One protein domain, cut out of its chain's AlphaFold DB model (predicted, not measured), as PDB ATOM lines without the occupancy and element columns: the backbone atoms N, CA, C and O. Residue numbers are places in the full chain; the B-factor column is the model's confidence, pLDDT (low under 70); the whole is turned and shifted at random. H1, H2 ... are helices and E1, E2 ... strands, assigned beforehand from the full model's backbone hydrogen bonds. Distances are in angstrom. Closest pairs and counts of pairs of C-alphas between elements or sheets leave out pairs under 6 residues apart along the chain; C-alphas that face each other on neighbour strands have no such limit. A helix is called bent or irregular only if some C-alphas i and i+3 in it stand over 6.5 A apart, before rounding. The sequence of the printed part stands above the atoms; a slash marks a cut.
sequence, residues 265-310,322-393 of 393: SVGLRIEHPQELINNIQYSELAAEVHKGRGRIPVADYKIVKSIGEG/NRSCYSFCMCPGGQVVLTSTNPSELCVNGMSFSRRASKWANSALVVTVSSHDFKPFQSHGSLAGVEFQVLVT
ATOM      1  N   SER A 265      93.284  79.004  60.833       95.00
ATOM      2  CA  SER A 265      93.789  79.913  61.857       95.00
ATOM      3  C   SER A 265      93.532  81.363  61.489       95.00
ATOM      4  O   SER A 265      93.632  81.736  60.323       95.00
ATOM      5  N   VAL A 266      93.216  82.157  62.505       95.75
ATOM      6  CA  VAL A 266      92.947  83.595  62.414       95.75
ATOM      7  C   VAL A 266      93.766  84.329  63.463       95.75
ATOM      8  O   VAL A 266      94.222  83.728  64.437       95.75
ATOM      9  N   GLY A 267      93.979  85.622  63.264       95.12
ATOM     10  CA  GLY A 267      94.717  86.437  64.212       95.12
ATOM     11  C   GLY A 267      95.141  87.763  63.610       95.12
ATOM     12  O   GLY A 267      94.484  88.287  62.716       95.12
ATOM     13  N   LEU A 268      96.254  88.294  64.102       96.06
ATOM     14  CA  LEU A 268      96.713  89.645  63.790       96.06
ATOM     15  C   LEU A 268      98.103  89.609  63.161       96.06
ATOM     16  O   LEU A 268      98.907  88.719  63.443       96.06
ATOM     17  N   ARG A 269      98.423  90.608  62.337       97.56
ATOM     18  CA  ARG A 269      99.801  90.870  61.907       97.56
ATOM     19  C   ARG A 269     100.495  91.734  62.957       97.56
ATOM     20  O   ARG A 269     100.000  92.802  63.296       97.56
ATOM     21  N   ILE A 270     101.640  91.271  63.447       97.56
ATOM     22  CA  ILE A 270     102.520  92.030  64.342       97.56
ATOM     23  C   ILE A 270     103.736  92.535  63.565       97.56
ATOM     24  O   ILE A 270     104.240  91.814  62.700       97.56
ATOM     25  N   GLU A 271     104.208  93.744  63.883       98.25
ATOM     26  CA  GLU A 271     105.423  94.337  63.319       98.25
ATOM     27  C   GLU A 271     106.422  94.708  64.423       98.25
ATOM     28  O   GLU A 271     106.058  95.250  65.465       98.25
ATOM     29  N   HIS A 272     107.702  94.455  64.162       97.69
ATOM     30  CA  HIS A 272     108.824  94.884  64.997       97.69
ATOM     31  C   HIS A 272     109.910  95.501  64.112       97.69
ATOM     32  O   HIS A 272     110.030  95.111  62.945       97.69
ATOM     33  N   PRO A 273     110.748  96.423  64.622       98.12
ATOM     34  CA  PRO A 273     111.948  96.823  63.897       98.12
ATOM     35  C   PRO A 273     112.778  95.583  63.535       98.12
ATOM     36  O   PRO A 273     113.087  94.769  64.403       98.12
ATOM     37  N   GLN A 274     113.157  95.425  62.266       98.25
ATOM     38  CA  GLN A 274     113.934  94.264  61.814       98.25
ATOM     39  C   GLN A 274     115.282  94.164  62.542       98.25
ATOM     40  O   GLN A 274     115.764  93.069  62.805       98.25
ATOM     41  N   GLU A 275     115.868  95.303  62.910       96.81
ATOM     42  CA  GLU A 275     117.100  95.374  63.701       96.81
ATOM     43  C   GLU A 275     116.958  94.699  65.071       96.81
ATOM     44  O   GLU A 275     117.856  93.972  65.485       96.81
ATOM     45  N   LEU A 276     115.801  94.841  65.729       97.94
ATOM     46  CA  LEU A 276     115.528  94.151  66.990       97.94
ATOM     47  C   LEU A 276     115.578  92.630  66.800       97.94
ATOM     48  O   LEU A 276     116.217  91.933  67.581       97.94
ATOM     49  N   ILE A 277     114.941  92.118  65.743       98.12
ATOM     50  CA  ILE A 277     114.944  90.681  65.444       98.12
ATOM     51  C   ILE A 277     116.353  90.200  65.081       98.12
ATOM     52  O   ILE A 277     116.764  89.141  65.549       98.12
ATOM     53  N   ASN A 278     117.116  90.986  64.313       97.94
ATOM     54  CA  ASN A 278     118.510  90.671  63.999       97.94
ATOM     55  C   ASN A 278     119.353  90.541  65.276       97.94
ATOM     56  O   ASN A 278     120.060  89.550  65.431       97.94
ATOM     57  N   ASN A 279     119.233  91.494  66.204       97.88
ATOM     58  CA  ASN A 279     119.969  91.480  67.470       97.88
ATOM     59  C   ASN A 279     119.588  90.274  68.340       97.88
ATOM     60  O   ASN A 279     120.464  89.634  68.913       97.88
ATOM     61  N   ILE A 280     118.299  89.921  68.401       97.75
ATOM     62  CA  ILE A 280     117.827  88.752  69.157       97.75
ATOM     63  C   ILE A 280     118.371  87.443  68.564       97.75
ATOM     64  O   ILE A 280     118.776  86.562  69.314       97.75
ATOM     65  N   GLN A 281     118.358  87.295  67.235       97.25
ATOM     66  CA  GLN A 281     118.750  86.043  66.576       97.25
ATOM     67  C   GLN A 281     120.269  85.864  66.477       97.25
ATOM     68  O   GLN A 281     120.750  84.735  66.543       97.25
ATOM     69  N   TYR A 282     121.017  86.954  66.293       96.44
ATOM     70  CA  TYR A 282     122.429  86.890  65.909       96.44
ATOM     71  C   TYR A 282     123.391  87.578  66.883       96.44
ATOM     72  O   TYR A 282     124.600  87.419  66.725       96.44
ATOM     73  N   SER A 283     122.900  88.295  67.901       96.06
ATOM     74  CA  SER A 283     123.748  89.035  68.849       96.06
ATOM     75  C   SER A 283     124.748  89.944  68.105       96.06
ATOM     76  O   SER A 283     124.341  90.695  67.221       96.06
ATOM     77  N   GLU A 284     126.047  89.869  68.402       94.75
ATOM     78  CA  GLU A 284     127.115  90.656  67.762       94.75
ATOM     79  C   GLU A 284     127.150  90.519  66.228       94.75
ATOM     80  O   GLU A 284     127.443  91.485  65.522       94.75
ATOM     81  N   LEU A 285     126.762  89.356  65.688       96.44
ATOM     82  CA  LEU A 285     126.707  89.113  64.241       96.44
ATOM     83  C   LEU A 285     125.561  89.870  63.548       96.44
ATOM     84  O   LEU A 285     125.514  89.927  62.319       96.44
ATOM     85  N   ALA A 286     124.644  90.493  64.294       95.19
ATOM     86  CA  ALA A 286     123.581  91.317  63.720       95.19
ATOM     87  C   ALA A 286     124.127  92.490  62.888       95.19
ATOM     88  O   ALA A 286     123.508  92.877  61.890       95.19
ATOM     89  N   ALA A 287     125.317  92.998  63.237       92.75
ATOM     90  CA  ALA A 287     126.026  94.019  62.469       92.75
ATOM     91  C   ALA A 287     126.361  93.559  61.036       92.75
ATOM     92  O   ALA A 287     126.503  94.386  60.138       92.75
ATOM     93  N   GLU A 288     126.423  92.247  60.780       95.44
ATOM     94  CA  GLU A 288     126.754  91.691  59.471       95.44
ATOM     95  C   GLU A 288     125.555  91.528  58.522       95.44
ATOM     96  O   GLU A 288     125.782  91.265  57.344       95.44
ATOM     97  N   VAL A 289     124.302  91.744  58.954       92.62
ATOM     98  CA  VAL A 289     123.078  91.445  58.168       92.62
ATOM     99  C   VAL A 289     122.882  92.330  56.919       92.62
ATOM    100  O   VAL A 289     122.242  91.928  55.944       92.62
ATOM    101  N   HIS A 290     123.422  93.555  56.919       91.25
ATOM    102  CA  HIS A 290     123.454  94.518  55.797       91.25
ATOM    103  C   HIS A 290     122.247  94.492  54.822       91.25
ATOM    104  O   HIS A 290     122.415  94.532  53.600       91.25
ATOM    105  N   LYS A 291     121.008  94.440  55.342       89.25
ATOM    106  CA  LYS A 291     119.744  94.483  54.564       89.25
ATOM    107  C   LYS A 291     119.729  93.510  53.367       89.25
ATOM    108  O   LYS A 291     119.470  93.920  52.227       89.25
ATOM    109  N   GLY A 292     120.099  92.256  53.633       87.56
ATOM    110  CA  GLY A 292     120.122  91.169  52.648       87.56
ATOM    111  C   GLY A 292     121.318  91.191  51.695       87.56
ATOM    112  O   GLY A 292     121.332  90.445  50.723       87.56
ATOM    113  N   ARG A 293     122.312  92.058  51.934       89.75
ATOM    114  CA  ARG A 293     123.625  92.036  51.257       89.75
ATOM    115  C   ARG A 293     124.749  91.529  52.162       89.75
ATOM    116  O   ARG A 293     125.905  91.508  51.751       89.75
ATOM    117  N   GLY A 294     124.407  91.220  53.405       87.56
ATOM    118  CA  GLY A 294     125.326  90.759  54.426       87.56
ATOM    119  C   GLY A 294     125.762  89.317  54.233       87.56
ATOM    120  O   GLY A 294     125.135  88.568  53.487       87.56
ATOM    121  N   ARG A 295     126.809  88.918  54.962       89.19
ATOM    122  CA  ARG A 295     127.171  87.498  55.115       89.19
ATOM    123  C   ARG A 295     126.130  86.745  55.938       89.19
ATOM    124  O   ARG A 295     125.900  85.563  55.712       89.19
ATOM    125  N   ILE A 296     125.497  87.455  56.868       94.00
ATOM    126  CA  ILE A 296     124.410  86.946  57.692       94.00
ATOM    127  C   ILE A 296     123.078  87.330  57.029       94.00
ATOM    128  O   ILE A 296     122.905  88.482  56.619       94.00
ATOM    129  N   PRO A 297     122.131  86.391  56.875       93.62
ATOM    130  CA  PRO A 297     120.838  86.684  56.271       93.62
ATOM    131  C   PRO A 297     119.993  87.606  57.157       93.62
ATOM    132  O   PRO A 297     120.247  87.779  58.345       93.62
ATOM    133  N   VAL A 298     118.943  88.199  56.584       96.69
ATOM    134  CA  VAL A 298     117.966  88.972  57.364       96.69
ATOM    135  C   VAL A 298     117.187  88.024  58.270       96.69
ATOM    136  O   VAL A 298     116.578  87.073  57.776       96.69
ATOM    137  N   ALA A 299     117.222  88.291  59.575       96.44
ATOM    138  CA  ALA A 299     116.753  87.365  60.594       96.44
ATOM    139  C   ALA A 299     115.253  87.072  60.479       96.44
ATOM    140  O   ALA A 299     114.435  87.992  60.382       96.44
ATOM    141  N   ASP A 300     114.902  85.790  60.550       95.69
ATOM    142  CA  ASP A 300     113.531  85.316  60.675       95.69
ATOM    143  C   ASP A 300     113.241  84.772  62.091       95.69
ATOM    144  O   ASP A 300     114.119  84.724  62.950       95.69
ATOM    145  N   TYR A 301     111.990  84.399  62.370       95.88
ATOM    146  CA  TYR A 301     111.645  83.688  63.601       95.88
ATOM    147  C   TYR A 301     110.452  82.757  63.405       95.88
ATOM    148  O   TYR A 301     109.632  82.921  62.496       95.88
ATOM    149  N   LYS A 302     110.334  81.795  64.323       95.44
ATOM    150  CA  LYS A 302     109.155  80.951  64.501       95.44
ATOM    151  C   LYS A 302     108.890  80.776  65.993       95.44
ATOM    152  O   LYS A 302     109.758  80.296  66.711       95.44
ATOM    153  N   ILE A 303     107.696  81.145  66.440       94.44
ATOM    154  CA  ILE A 303     107.274  81.072  67.842       94.44
ATOM    155  C   ILE A 303     105.997  80.239  67.925       94.44
ATOM    156  O   ILE A 303     105.125  80.343  67.058       94.44
ATOM    157  N   VAL A 304     105.898  79.414  68.965       94.38
ATOM    158  CA  VAL A 304     104.705  78.645  69.329       94.38
ATOM    159  C   VAL A 304     104.560  78.719  70.845       94.38
ATOM    160  O   VAL A 304     105.535  78.504  71.563       94.38
ATOM    161  N   LYS A 305     103.357  79.010  71.333       91.19
ATOM    162  CA  LYS A 305     103.011  78.979  72.755       91.19
ATOM    163  C   LYS A 305     101.657  78.300  72.913       91.19
ATOM    164  O   LYS A 305     100.647  78.790  72.409       91.19
ATOM    165  N   SER A 306     101.653  77.189  73.635       86.81
ATOM    166  CA  SER A 306     100.427  76.593  74.158       86.81
ATOM    167  C   SER A 306      99.991  77.379  75.391       86.81
ATOM    168  O   SER A 306     100.803  77.628  76.282       86.81
ATOM    169  N   ILE A 307      98.732  77.793  75.405       78.88
ATOM    170  CA  ILE A 307      98.051  78.451  76.515       78.88
ATOM    171  C   ILE A 307      97.193  77.367  77.167       78.88
ATOM    172  O   ILE A 307      96.323  76.812  76.497       78.88
ATOM    173  N   GLY A 308      97.488  77.030  78.424       65.50
ATOM    174  CA  GLY A 308      96.745  76.038  79.208       65.50
ATOM    175  C   GLY A 308      96.196  76.607  80.518       65.50
ATOM    176  O   GLY A 308      96.448  77.767  80.854       65.50
ATOM    177  N   GLU A 309      95.451  75.785  81.261       50.81
ATOM    178  CA  GLU A 309      94.906  76.142  82.578       50.81
ATOM    179  C   GLU A 309      96.040  76.483  83.563       50.81
ATOM    180  O   GLU A 309      96.888  75.648  83.877       50.81
ATOM    181  N   GLY A 310      96.077  77.739  84.024       55.34
ATOM    182  CA  GLY A 310      97.089  78.268  84.950       55.34
ATOM    183  C   GLY A 310      97.901  79.459  84.421       55.34
ATOM    184  O   GLY A 310      98.471  80.196  85.224       55.34
ATOM    185  N   ASN A 322      92.860  74.298  75.920       71.06
ATOM    186  CA  ASN A 322      94.268  74.369  75.533       71.06
ATOM    187  C   ASN A 322      94.394  74.897  74.090       71.06
ATOM    188  O   ASN A 322      94.309  74.128  73.129       71.06
ATOM    189  N   ARG A 323      94.604  76.204  73.906       83.81
ATOM    190  CA  ARG A 323      94.835  76.805  72.580       83.81
ATOM    191  C   ARG A 323      96.320  76.994  72.334       83.81
ATOM    192  O   ARG A 323      97.084  77.315  73.234       83.81
ATOM    193  N   SER A 324      96.745  76.819  71.089       87.62
ATOM    194  CA  SER A 324      98.110  77.145  70.669       87.62
ATOM    195  C   SER A 324      98.097  78.412  69.827       87.62
ATOM    196  O   SER A 324      97.427  78.462  68.796       87.62
ATOM    197  N   CYS A 325      98.852  79.417  70.262       93.00
ATOM    198  CA  CYS A 325      99.173  80.591  69.463       93.00
ATOM    199  C   CYS A 325     100.531  80.378  68.794       93.00
ATOM    200  O   CYS A 325     101.469  79.869  69.416       93.00
ATOM    201  N   TYR A 326     100.654  80.740  67.524       95.50
ATOM    202  CA  TYR A 326     101.905  80.575  66.796       95.50
ATOM    203  C   TYR A 326     102.100  81.637  65.719       95.50
ATOM    204  O   TYR A 326     101.149  82.196  65.176       95.50
ATOM    205  N   SER A 327     103.362  81.898  65.384       96.69
ATOM    206  CA  SER A 327     103.716  82.774  64.271       96.69
ATOM    207  C   SER A 327     103.559  82.049  62.934       96.69
ATOM    208  O   SER A 327     104.073  80.940  62.752       96.69
ATOM    209  N   PHE A 328     102.939  82.703  61.961       96.19
ATOM    210  CA  PHE A 328     102.713  82.215  60.610       96.19
ATOM    211  C   PHE A 328     103.117  83.268  59.573       96.19
ATOM    212  O   PHE A 328     103.009  84.471  59.806       96.19
ATOM    213  N   CYS A 329     103.596  82.802  58.413       95.25
ATOM    214  CA  CYS A 329     104.008  83.646  57.288       95.25
ATOM    215  C   CYS A 329     104.896  84.834  57.725       95.25
ATOM    216  O   CYS A 329     104.658  85.983  57.355       95.25
ATOM    217  N   MET A 330     105.910  84.549  58.549       96.94
ATOM    218  CA  MET A 330     106.888  85.538  59.008       96.94
ATOM    219  C   MET A 330     107.683  86.076  57.809       96.94
ATOM    220  O   MET A 330     108.196  85.294  57.011       96.94
ATOM    221  N   CYS A 331     107.729  87.393  57.647       97.75
ATOM    222  CA  CYS A 331     108.305  88.139  56.534       97.75
ATOM    223  C   CYS A 331     109.419  89.058  57.063       97.75
ATOM    224  O   CYS A 331     109.118  90.145  57.573       97.75
ATOM    225  N   PRO A 332     110.697  88.647  56.957       97.31
ATOM    226  CA  PRO A 332     111.821  89.487  57.346       97.31
ATOM    227  C   PRO A 332     111.942  90.679  56.405       97.31
ATOM    228  O   PRO A 332     111.765  90.529  55.192       97.31
ATOM    229  N   GLY A 333     112.239  91.853  56.959       97.31
ATOM    230  CA  GLY A 333     112.411  93.105  56.230       97.31
ATOM    231  C   GLY A 333     111.321  93.302  55.183       97.31
ATOM    232  O   GLY A 333     111.613  93.621  54.025       97.31
ATOM    233  N   GLY A 334     110.080  93.068  55.603       96.62
ATOM    234  CA  GLY A 334     108.883  93.038  54.784       96.62
ATOM    235  C   GLY A 334     107.900  94.158  55.100       96.62
ATOM    236  O   GLY A 334     108.247  95.198  55.668       96.62
ATOM    237  N   GLN A 335     106.661  93.944  54.675       96.44
ATOM    238  CA  GLN A 335     105.537  94.860  54.837       96.44
ATOM    239  C   GLN A 335     104.260  94.066  55.109       96.44
ATOM    240  O   GLN A 335     104.061  92.994  54.526       96.44
ATOM    241  N   VAL A 336     103.398  94.598  55.974       97.44
ATOM    242  CA  VAL A 336     102.001  94.162  56.072       97.44
ATOM    243  C   VAL A 336     101.236  94.700  54.864       97.44
ATOM    244  O   VAL A 336     101.406  95.855  54.476       97.44
ATOM    245  N   VAL A 337     100.411  93.854  54.252       96.38
ATOM    246  CA  VAL A 337      99.658  94.184  53.034       96.38
ATOM    247  C   VAL A 337      98.173  93.923  53.208       96.38
ATOM    248  O   VAL A 337      97.785  92.990  53.907       96.38
ATOM    249  N   LEU A 338      97.356  94.745  52.547       94.81
ATOM    250  CA  LEU A 338      95.904  94.591  52.487       94.81
ATOM    251  C   LEU A 338      95.556  93.515  51.461       94.81
ATOM    252  O   LEU A 338      95.813  93.688  50.273       94.81
ATOM    253  N   THR A 339      94.968  92.418  51.920       95.75
ATOM    254  CA  THR A 339      94.576  91.271  51.091       95.75
ATOM    255  C   THR A 339      93.064  91.078  51.029       95.75
ATOM    256  O   THR A 339      92.596  89.973  50.762       95.75
ATOM    257  N   SER A 340      92.296  92.137  51.289       95.12
ATOM    258  CA  SER A 340      90.845  92.152  51.104       95.12
ATOM    259  C   SER A 340      90.470  91.872  49.649       95.12
ATOM    260  O   SER A 340      91.100  92.391  48.725       95.12
ATOM    261  N   THR A 341      89.419  91.079  49.447       93.94
ATOM    262  CA  THR A 341      88.808  90.826  48.128       93.94
ATOM    263  C   THR A 341      87.493  91.587  47.941       93.94
ATOM    264  O   THR A 341      87.032  91.767  46.816       93.94
ATOM    265  N   ASN A 342      86.915  92.093  49.034       91.50
ATOM    266  CA  ASN A 342      85.698  92.898  49.063       91.50
ATOM    267  C   ASN A 342      85.979  94.256  49.744       91.50
ATOM    268  O   ASN A 342      86.686  94.272  50.755       91.50
ATOM    269  N   PRO A 343      85.454  95.388  49.232       90.00
ATOM    270  CA  PRO A 343      85.588  96.700  49.875       90.00
ATOM    271  C   PRO A 343      85.063  96.783  51.314       90.00
ATOM    272  O   PRO A 343      85.517  97.644  52.063       90.00
ATOM    273  N   SER A 344      84.128  95.912  51.696       90.50
ATOM    274  CA  SER A 344      83.555  95.859  53.048       90.50
ATOM    275  C   SER A 344      84.386  95.046  54.046       90.50
ATOM    276  O   SER A 344      84.002  94.970  55.206       90.50
ATOM    277  N   GLU A 345      85.496  94.441  53.614       91.44
ATOM    278  CA  GLU A 345      86.330  93.553  54.433       91.44
ATOM    279  C   GLU A 345      87.722  94.159  54.663       91.44
ATOM    280  O   GLU A 345      88.322  94.758  53.761       91.44
ATOM    281  N   LEU A 346      88.305  93.917  55.836       93.56
ATOM    282  CA  LEU A 346      89.701  94.194  56.151       93.56
ATOM    283  C   LEU A 346      90.461  92.893  56.425       93.56
ATOM    284  O   LEU A 346      90.511  92.379  57.539       93.56
ATOM    285  N   CYS A 347      91.151  92.396  55.402       95.50
ATOM    286  CA  CYS A 347      92.051  91.257  55.526       95.50
ATOM    287  C   CYS A 347      93.501  91.707  55.336       95.50
ATOM    288  O   CYS A 347      93.802  92.528  54.465       95.50
ATOM    289  N   VAL A 348      94.416  91.159  56.140       96.44
ATOM    290  CA  VAL A 348      95.844  91.484  56.080       96.44
ATOM    291  C   VAL A 348      96.715  90.245  55.928       96.44
ATOM    292  O   VAL A 348      96.463  89.190  56.508       96.44
ATOM    293  N   ASN A 349      97.815  90.398  55.199       97.00
ATOM    294  CA  ASN A 349      98.873  89.400  55.098       97.00
ATOM    295  C   ASN A 349     100.245  90.093  55.114       97.00
ATOM    296  O   ASN A 349     100.366  91.227  55.573       97.00
ATOM    297  N   GLY A 350     101.300  89.409  54.679       96.69
ATOM    298  CA  GLY A 350     102.656  89.946  54.681       96.69
ATOM    299  C   GLY A 350     103.432  89.541  53.442       96.69
ATOM    300  O   GLY A 350     103.281  88.432  52.926       96.69
ATOM    301  N   MET A 351     104.300  90.440  52.997       96.50
ATOM    302  CA  MET A 351     105.217  90.211  51.884       96.50
ATOM    303  C   MET A 351     106.607  90.752  52.198       96.50
ATOM    304  O   MET A 351     106.768  91.614  53.061       96.50
ATOM    305  N   SER A 352     107.597  90.286  51.441       97.12
ATOM    306  CA  SER A 352     108.919  90.904  51.374       97.12
ATOM    307  C   SER A 352     109.413  90.897  49.930       97.12
ATOM    308  O   SER A 352     109.071  90.024  49.130       97.12
ATOM    309  N   PHE A 353     110.252  91.871  49.597       96.38
ATOM    310  CA  PHE A 353     111.079  91.803  48.394       96.38
ATOM    311  C   PHE A 353     112.251  90.842  48.617       96.38
ATOM    312  O   PHE A 353     112.614  90.565  49.761       96.38
ATOM    313  N   SER A 354     112.887  90.393  47.540       94.00
ATOM    314  CA  SER A 354     114.009  89.442  47.544       94.00
ATOM    315  C   SER A 354     115.156  89.873  48.464       94.00
ATOM    316  O   SER A 354     115.793  89.055  49.111       94.00
ATOM    317  N   ARG A 355     115.382  91.183  48.602       94.00
ATOM    318  CA  ARG A 355     116.414  91.736  49.491       94.00
ATOM    319  C   ARG A 355     116.030  91.785  50.968       94.00
ATOM    320  O   ARG A 355     116.907  92.056  51.781       94.00
ATOM    321  N   ARG A 356     114.744  91.628  51.315       96.12
ATOM    322  CA  ARG A 356     114.234  91.747  52.697       96.12
ATOM    323  C   ARG A 356     114.778  93.000  53.405       96.12
ATOM    324  O   ARG A 356     115.331  92.947  54.497       96.12
ATOM    325  N   ALA A 357     114.693  94.143  52.724       96.56
ATOM    326  CA  ALA A 357     115.389  95.375  53.110       96.56
ATOM    327  C   ALA A 357     114.493  96.434  53.785       96.56
ATOM    328  O   ALA A 357     114.976  97.532  54.074       96.56
ATOM    329  N   SER A 358     113.205  96.140  54.008       96.44
ATOM    330  CA  SER A 358     112.301  97.037  54.741       96.44
ATOM    331  C   SER A 358     112.726  97.176  56.205       96.44
ATOM    332  O   SER A 358     113.457  96.347  56.747       96.44
ATOM    333  N   LYS A 359     112.229  98.228  56.861       97.00
ATOM    334  CA  LYS A 359     112.476  98.507  58.281       97.00
ATOM    335  C   LYS A 359     111.844  97.462  59.209       97.00
ATOM    336  O   LYS A 359     112.315  97.300  60.331       97.00
ATOM    337  N   TRP A 360     110.793  96.781  58.759       98.12
ATOM    338  CA  TRP A 360     109.924  95.981  59.618       98.12
ATOM    339  C   TRP A 360     110.094  94.480  59.384       98.12
ATOM    340  O   TRP A 360     110.072  94.010  58.249       98.12
ATOM    341  N   ALA A 361     110.221  93.727  60.473       98.06
ATOM    342  CA  ALA A 361     109.905  92.307  60.512       98.06
ATOM    343  C   ALA A 361     108.416  92.174  60.826       98.06
ATOM    344  O   ALA A 361     107.937  92.851  61.737       98.06
ATOM    345  N   ASN A 362     107.690  91.305  60.128       98.31
ATOM    346  CA  ASN A 362     106.290  91.064  60.467       98.31
ATOM    347  C   ASN A 362     105.904  89.589  60.387       98.31
ATOM    348  O   ASN A 362     106.466  88.832  59.605       98.31
ATOM    349  N   SER A 363     104.925  89.161  61.178       98.06
ATOM    350  CA  SER A 363     104.352  87.811  61.106       98.06
ATOM    351  C   SER A 363     102.884  87.843  61.489       98.06
ATOM    352  O   SER A 363     102.487  88.701  62.273       98.06
ATOM    353  N   ALA A 364     102.086  86.899  61.007       97.69
ATOM    354  CA  ALA A 364     100.773  86.676  61.590       97.69
ATOM    355  C   ALA A 364     100.946  85.921  62.917       97.69
ATOM    356  O   ALA A 364     101.579  84.870  62.928       97.69
ATOM    357  N   LEU A 365     100.420  86.435  64.025       96.88
ATOM    358  CA  LEU A 365     100.240  85.674  65.261       96.88
ATOM    359  C   LEU A 365      98.818  85.140  65.256       96.88
ATOM    360  O   LEU A 365      97.866  85.919  65.285       96.88
ATOM    361  N   VAL A 366      98.689  83.822  65.143       96.44
ATOM    362  CA  VAL A 366      97.413  83.175  64.852       96.44
ATOM    363  C   VAL A 366      97.075  82.100  65.868       96.44
ATOM    364  O   VAL A 366      97.955  81.465  66.451       96.44
ATOM    365  N   VAL A 367      95.776  81.870  66.022       95.06
ATOM    366  CA  VAL A 367      95.196  80.776  66.794       95.06
ATOM    367  C   VAL A 367      94.321  79.929  65.881       95.06
ATOM    368  O   VAL A 367      93.680  80.441  64.962       95.06
ATOM    369  N   THR A 368      94.312  78.617  66.102       92.81
ATOM    370  CA  THR A 368      93.423  77.714  65.368       92.81
ATOM    371  C   THR A 368      91.983  77.885  65.840       92.81
ATOM    372  O   THR A 368      91.712  77.853  67.040       92.81
ATOM    373  N   VAL A 369      91.083  78.037  64.873       91.81
ATOM    374  CA  VAL A 369      89.632  77.986  65.035       91.81
ATOM    375  C   VAL A 369      89.092  76.712  64.396       91.81
ATOM    376  O   VAL A 369      89.652  76.182  63.427       91.81
ATOM    377  N   SER A 370      88.025  76.186  64.977       91.06
ATOM    378  CA  SER A 370      87.449  74.887  64.639       91.06
ATOM    379  C   SER A 370      85.932  74.953  64.511       91.06
ATOM    380  O   SER A 370      85.318  75.988  64.758       91.06
ATOM    381  N   SER A 371      85.308  73.817  64.193       86.69
ATOM    382  CA  SER A 371      83.847  73.673  64.182       86.69
ATOM    383  C   SER A 371      83.167  74.132  65.479       86.69
ATOM    384  O   SER A 371      82.015  74.559  65.434       86.69
ATOM    385  N   HIS A 372      83.871  74.107  66.619       88.81
ATOM    386  CA  HIS A 372      83.377  74.674  67.873       88.81
ATOM    387  C   HIS A 372      83.132  76.188  67.774       88.81
ATOM    388  O   HIS A 372      82.097  76.677  68.219       88.81
ATOM    389  N   ASP A 373      84.065  76.920  67.166       90.12
ATOM    390  CA  ASP A 373      83.997  78.375  67.002       90.12
ATOM    391  C   ASP A 373      82.964  78.776  65.936       90.12
ATOM    392  O   ASP A 373      82.410  79.872  65.973       90.12
ATOM    393  N   PHE A 374      82.651  77.866  65.009       90.50
ATOM    394  CA  PHE A 374      81.682  78.093  63.933       90.50
ATOM    395  C   PHE A 374      80.234  77.775  64.341       90.50
ATOM    396  O   PHE A 374      79.333  77.928  63.519       90.50
ATOM    397  N   LYS A 375      79.982  77.345  65.590       89.88
ATOM    398  CA  LYS A 375      78.636  77.002  66.095       89.88
ATOM    399  C   LYS A 375      77.566  78.070  65.794       89.88
ATOM    400  O   LYS A 375      76.500  77.681  65.323       89.88
ATOM    401  N   PRO A 376      77.820  79.385  65.972       93.50
ATOM    402  CA  PRO A 376      76.836  80.420  65.635       93.50
ATOM    403  C   PRO A 376      76.454  80.480  64.144       93.50
ATOM    404  O   PRO A 376      75.421  81.045  63.803       93.50
ATOM    405  N   PHE A 377      77.260  79.884  63.259       93.56
ATOM    406  CA  PHE A 377      77.109  79.918  61.800       93.56
ATOM    407  C   PHE A 377      76.638  78.589  61.202       93.56
ATOM    408  O   PHE A 377      76.655  78.424  59.984       93.56
ATOM    409  N   GLN A 378      76.201  77.631  62.026       91.50
ATOM    410  CA  GLN A 378      75.786  76.295  61.574       91.50
ATOM    411  C   GLN A 378      74.676  76.302  60.517       91.50
ATOM    412  O   GLN A 378      74.597  75.370  59.721       91.50
ATOM    413  N   SER A 379      73.858  77.358  60.461       94.06
ATOM    414  CA  SER A 379      72.850  77.552  59.410       94.06
ATOM    415  C   SER A 379      73.439  77.585  57.992       94.06
ATOM    416  O   SER A 379      72.717  77.315  57.039       94.06
ATOM    417  N   HIS A 380      74.741  77.851  57.848       93.00
ATOM    418  CA  HIS A 380      75.460  77.862  56.569       93.00
ATOM    419  C   HIS A 380      76.096  76.501  56.228       93.00
ATOM    420  O   HIS A 380      76.845  76.386  55.255       93.00
ATOM    421  N   GLY A 381      75.817  75.460  57.025       93.25
ATOM    422  CA  GLY A 381      76.266  74.090  56.781       93.25
ATOM    423  C   GLY A 381      77.779  73.997  56.581       93.25
ATOM    424  O   GLY A 381      78.563  74.483  57.401       93.25
ATOM    425  N   SER A 382      78.200  73.405  55.460       94.12
ATOM    426  CA  SER A 382      79.616  73.226  55.120       94.12
ATOM    427  C   SER A 382      80.405  74.532  54.948       94.12
ATOM    428  O   SER A 382      81.634  74.510  55.014       94.12
ATOM    429  N   LEU A 383      79.725  75.673  54.773       95.81
ATOM    430  CA  LEU A 383      80.347  76.996  54.649       95.81
ATOM    431  C   LEU A 383      80.376  77.789  55.962       95.81
ATOM    432  O   LEU A 383      80.800  78.940  55.953       95.81
ATOM    433  N   ALA A 384      80.019  77.197  57.107       95.62
ATOM    434  CA  ALA A 384      80.044  77.894  58.400       95.62
ATOM    435  C   ALA A 384      81.407  78.547  58.719       95.62
ATOM    436  O   ALA A 384      81.468  79.648  59.262       95.62
ATOM    437  N   GLY A 385      82.514  77.902  58.334       95.00
ATOM    438  CA  GLY A 385      83.857  78.476  58.480       95.00
ATOM    439  C   GLY A 385      84.140  79.648  57.532       95.00
ATOM    440  O   GLY A 385      84.924  80.525  57.882       95.00
ATOM    441  N   VAL A 386      83.504  79.687  56.356       95.06
ATOM    442  CA  VAL A 386      83.594  80.817  55.417       95.06
ATOM    443  C   VAL A 386      82.843  82.019  55.980       95.06
ATOM    444  O   VAL A 386      83.396  83.113  55.983       95.06
ATOM    445  N   GLU A 387      81.652  81.826  56.547       94.88
ATOM    446  CA  GLU A 387      80.931  82.942  57.175       94.88
ATOM    447  C   GLU A 387      81.577  83.449  58.451       94.88
ATOM    448  O   GLU A 387      81.602  84.653  58.706       94.88
ATOM    449  N   PHE A 388      82.199  82.559  59.223       95.19
ATOM    450  CA  PHE A 388      83.048  82.998  60.321       95.19
ATOM    451  C   PHE A 388      84.152  83.945  59.823       95.19
ATOM    452  O   PHE A 388      84.451  84.925  60.498       95.19
ATOM    453  N   GLN A 389      84.746  83.694  58.645       94.00
ATOM    454  CA  GLN A 389      85.739  84.607  58.069       94.00
ATOM    455  C   GLN A 389      85.134  85.969  57.745       94.00
ATOM    456  O   GLN A 389      85.753  86.964  58.089       94.00
ATOM    457  N   VAL A 390      83.945  86.007  57.137       91.25
ATOM    458  CA  VAL A 390      83.243  87.260  56.811       91.25
ATOM    459  C   VAL A 390      82.958  88.084  58.068       91.25
ATOM    460  O   VAL A 390      83.046  89.302  58.018       91.25
ATOM    461  N   LEU A 391      82.669  87.452  59.211       91.38
ATOM    462  CA  LEU A 391      82.496  88.179  60.474       91.38
ATOM    463  C   LEU A 391      83.802  88.832  60.963       91.38
ATOM    464  O   LEU A 391      83.770  89.924  61.528       91.38
ATOM    465  N   VAL A 392      84.935  88.134  60.841       87.94
ATOM    466  CA  VAL A 392      86.212  88.553  61.454       87.94
ATOM    467  C   VAL A 392      87.103  89.389  60.531       87.94
ATOM    468  O   VAL A 392      88.194  89.782  60.951       87.94
ATOM    469  N   THR A 393      86.670  89.631  59.294       82.00
ATOM    470  CA  THR A 393      87.330  90.503  58.310       82.00
ATOM    471  C   THR A 393      86.428  91.659  57.950       82.00
ATOM    472  O   THR A 393      86.925  92.804  57.950       82.00
TER     473      THR A 393
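AT A GLANCE: This is residues 265 to 310 and 322 to 393 of the 393 residues of an uncharacterized protein of Hordeum vulgare subsp. vulgare (UniProt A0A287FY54). A strongly twisted sheet of five strands makes the middle of a loose body with a flat outline, with a small helix at each far end of its longest axis, H1 at one and H2 at the other. The long strand E3 bends sharply and folds back into a hairpin with E4, while E5 and then E1 line its other side and E2 pairs with its beginning. The printed part has 118 residues, with two named helices and five named strands; along the chain E1 comes first, then H1, then the strands E2 to E5, and H2 last; the sheet is branched, its neighbour pairs E1 and E5, E2 and E3, E3 and E4, and E3 and E5 are antiparallel, and the class is mixed, helices and strands. The whole is loose, with a radius of gyration of the C-alphas of 17.6 A, and spans 56 by 41 by 17 A.

HOW THE PARTS SIT: Start at E3, residues 323 to 338, which bends by 113 degrees at residue 333. On one side of it look for E2, residues 304 to 307, where N 305 and O 325 are 2.8 A apart, and E4, residues 348 to 351, where N 337 and O 349 are 2.9 A apart; E3 and E4 form a hairpin. On the other side lies E5, residues 360 to 369, with N 328 and O 364 at 2.7 A. The edge strand E1, residues 265 to 273, lies on one side of E5 and E3 on the other side; E1 is antiparallel to E5 at 161 degrees, with N 270 and O 363 at 2.9 A. The closest C-alphas of E1 and E4, those of Arg 269 and Asn 349, are 7.0 A apart. H1, residues 274 to 288, only grazes the sheet, with its residues 274 to 278; C-alphas 274 and 361, the closest of H1 and E5, are 4.7 A apart. H2, residues 375 to 392, is only just on the sheet, with 5 pairs of C-alphas within 10 A, and only grazes it, with residues 385 to 392. H1 and H2 are apart. Of O i to N i+4 pairs, 6 of 11 in H1 and 6 of 14 in H2 are within hydrogen-bond range; in H2, 11 of 15 O i to N i+3 pairs are.

IN THESE COORDINATES: Find C-alpha 265 at (93.789, 79.913, 61.857); from there E1 runs 24.9 A to C-alpha 273. H1, 13.3 A long, is irregular, with C-alphas 281 and 284 9.6 A apart. E2 covers 9.8 A and E4 10.3 A. E3 begins at C-alpha 323, (94.835, 76.805, 72.580), and ends 26.9 A away; E5 measures 27.7 A. H2, 14.6 A long, is irregular too, with C-alphas 379 and 382 9.1 A apart and a kink of 129 degrees near residue 383; it ends at C-alpha 392, (86.212, 88.553, 61.454).

THE WHOLE: The two C-alphas farthest apart, those of Glu 284 and Ser 379, are 56.4 A apart. Residues 311 to 321 are not printed, and C-alphas 310 and 322 stand 10.6 A apart across the cut. The link from H1 to E2, residues 289 to 303, is long. The mean pLDDT of the printed part is 93.1; residues 308 to 310 are under 70.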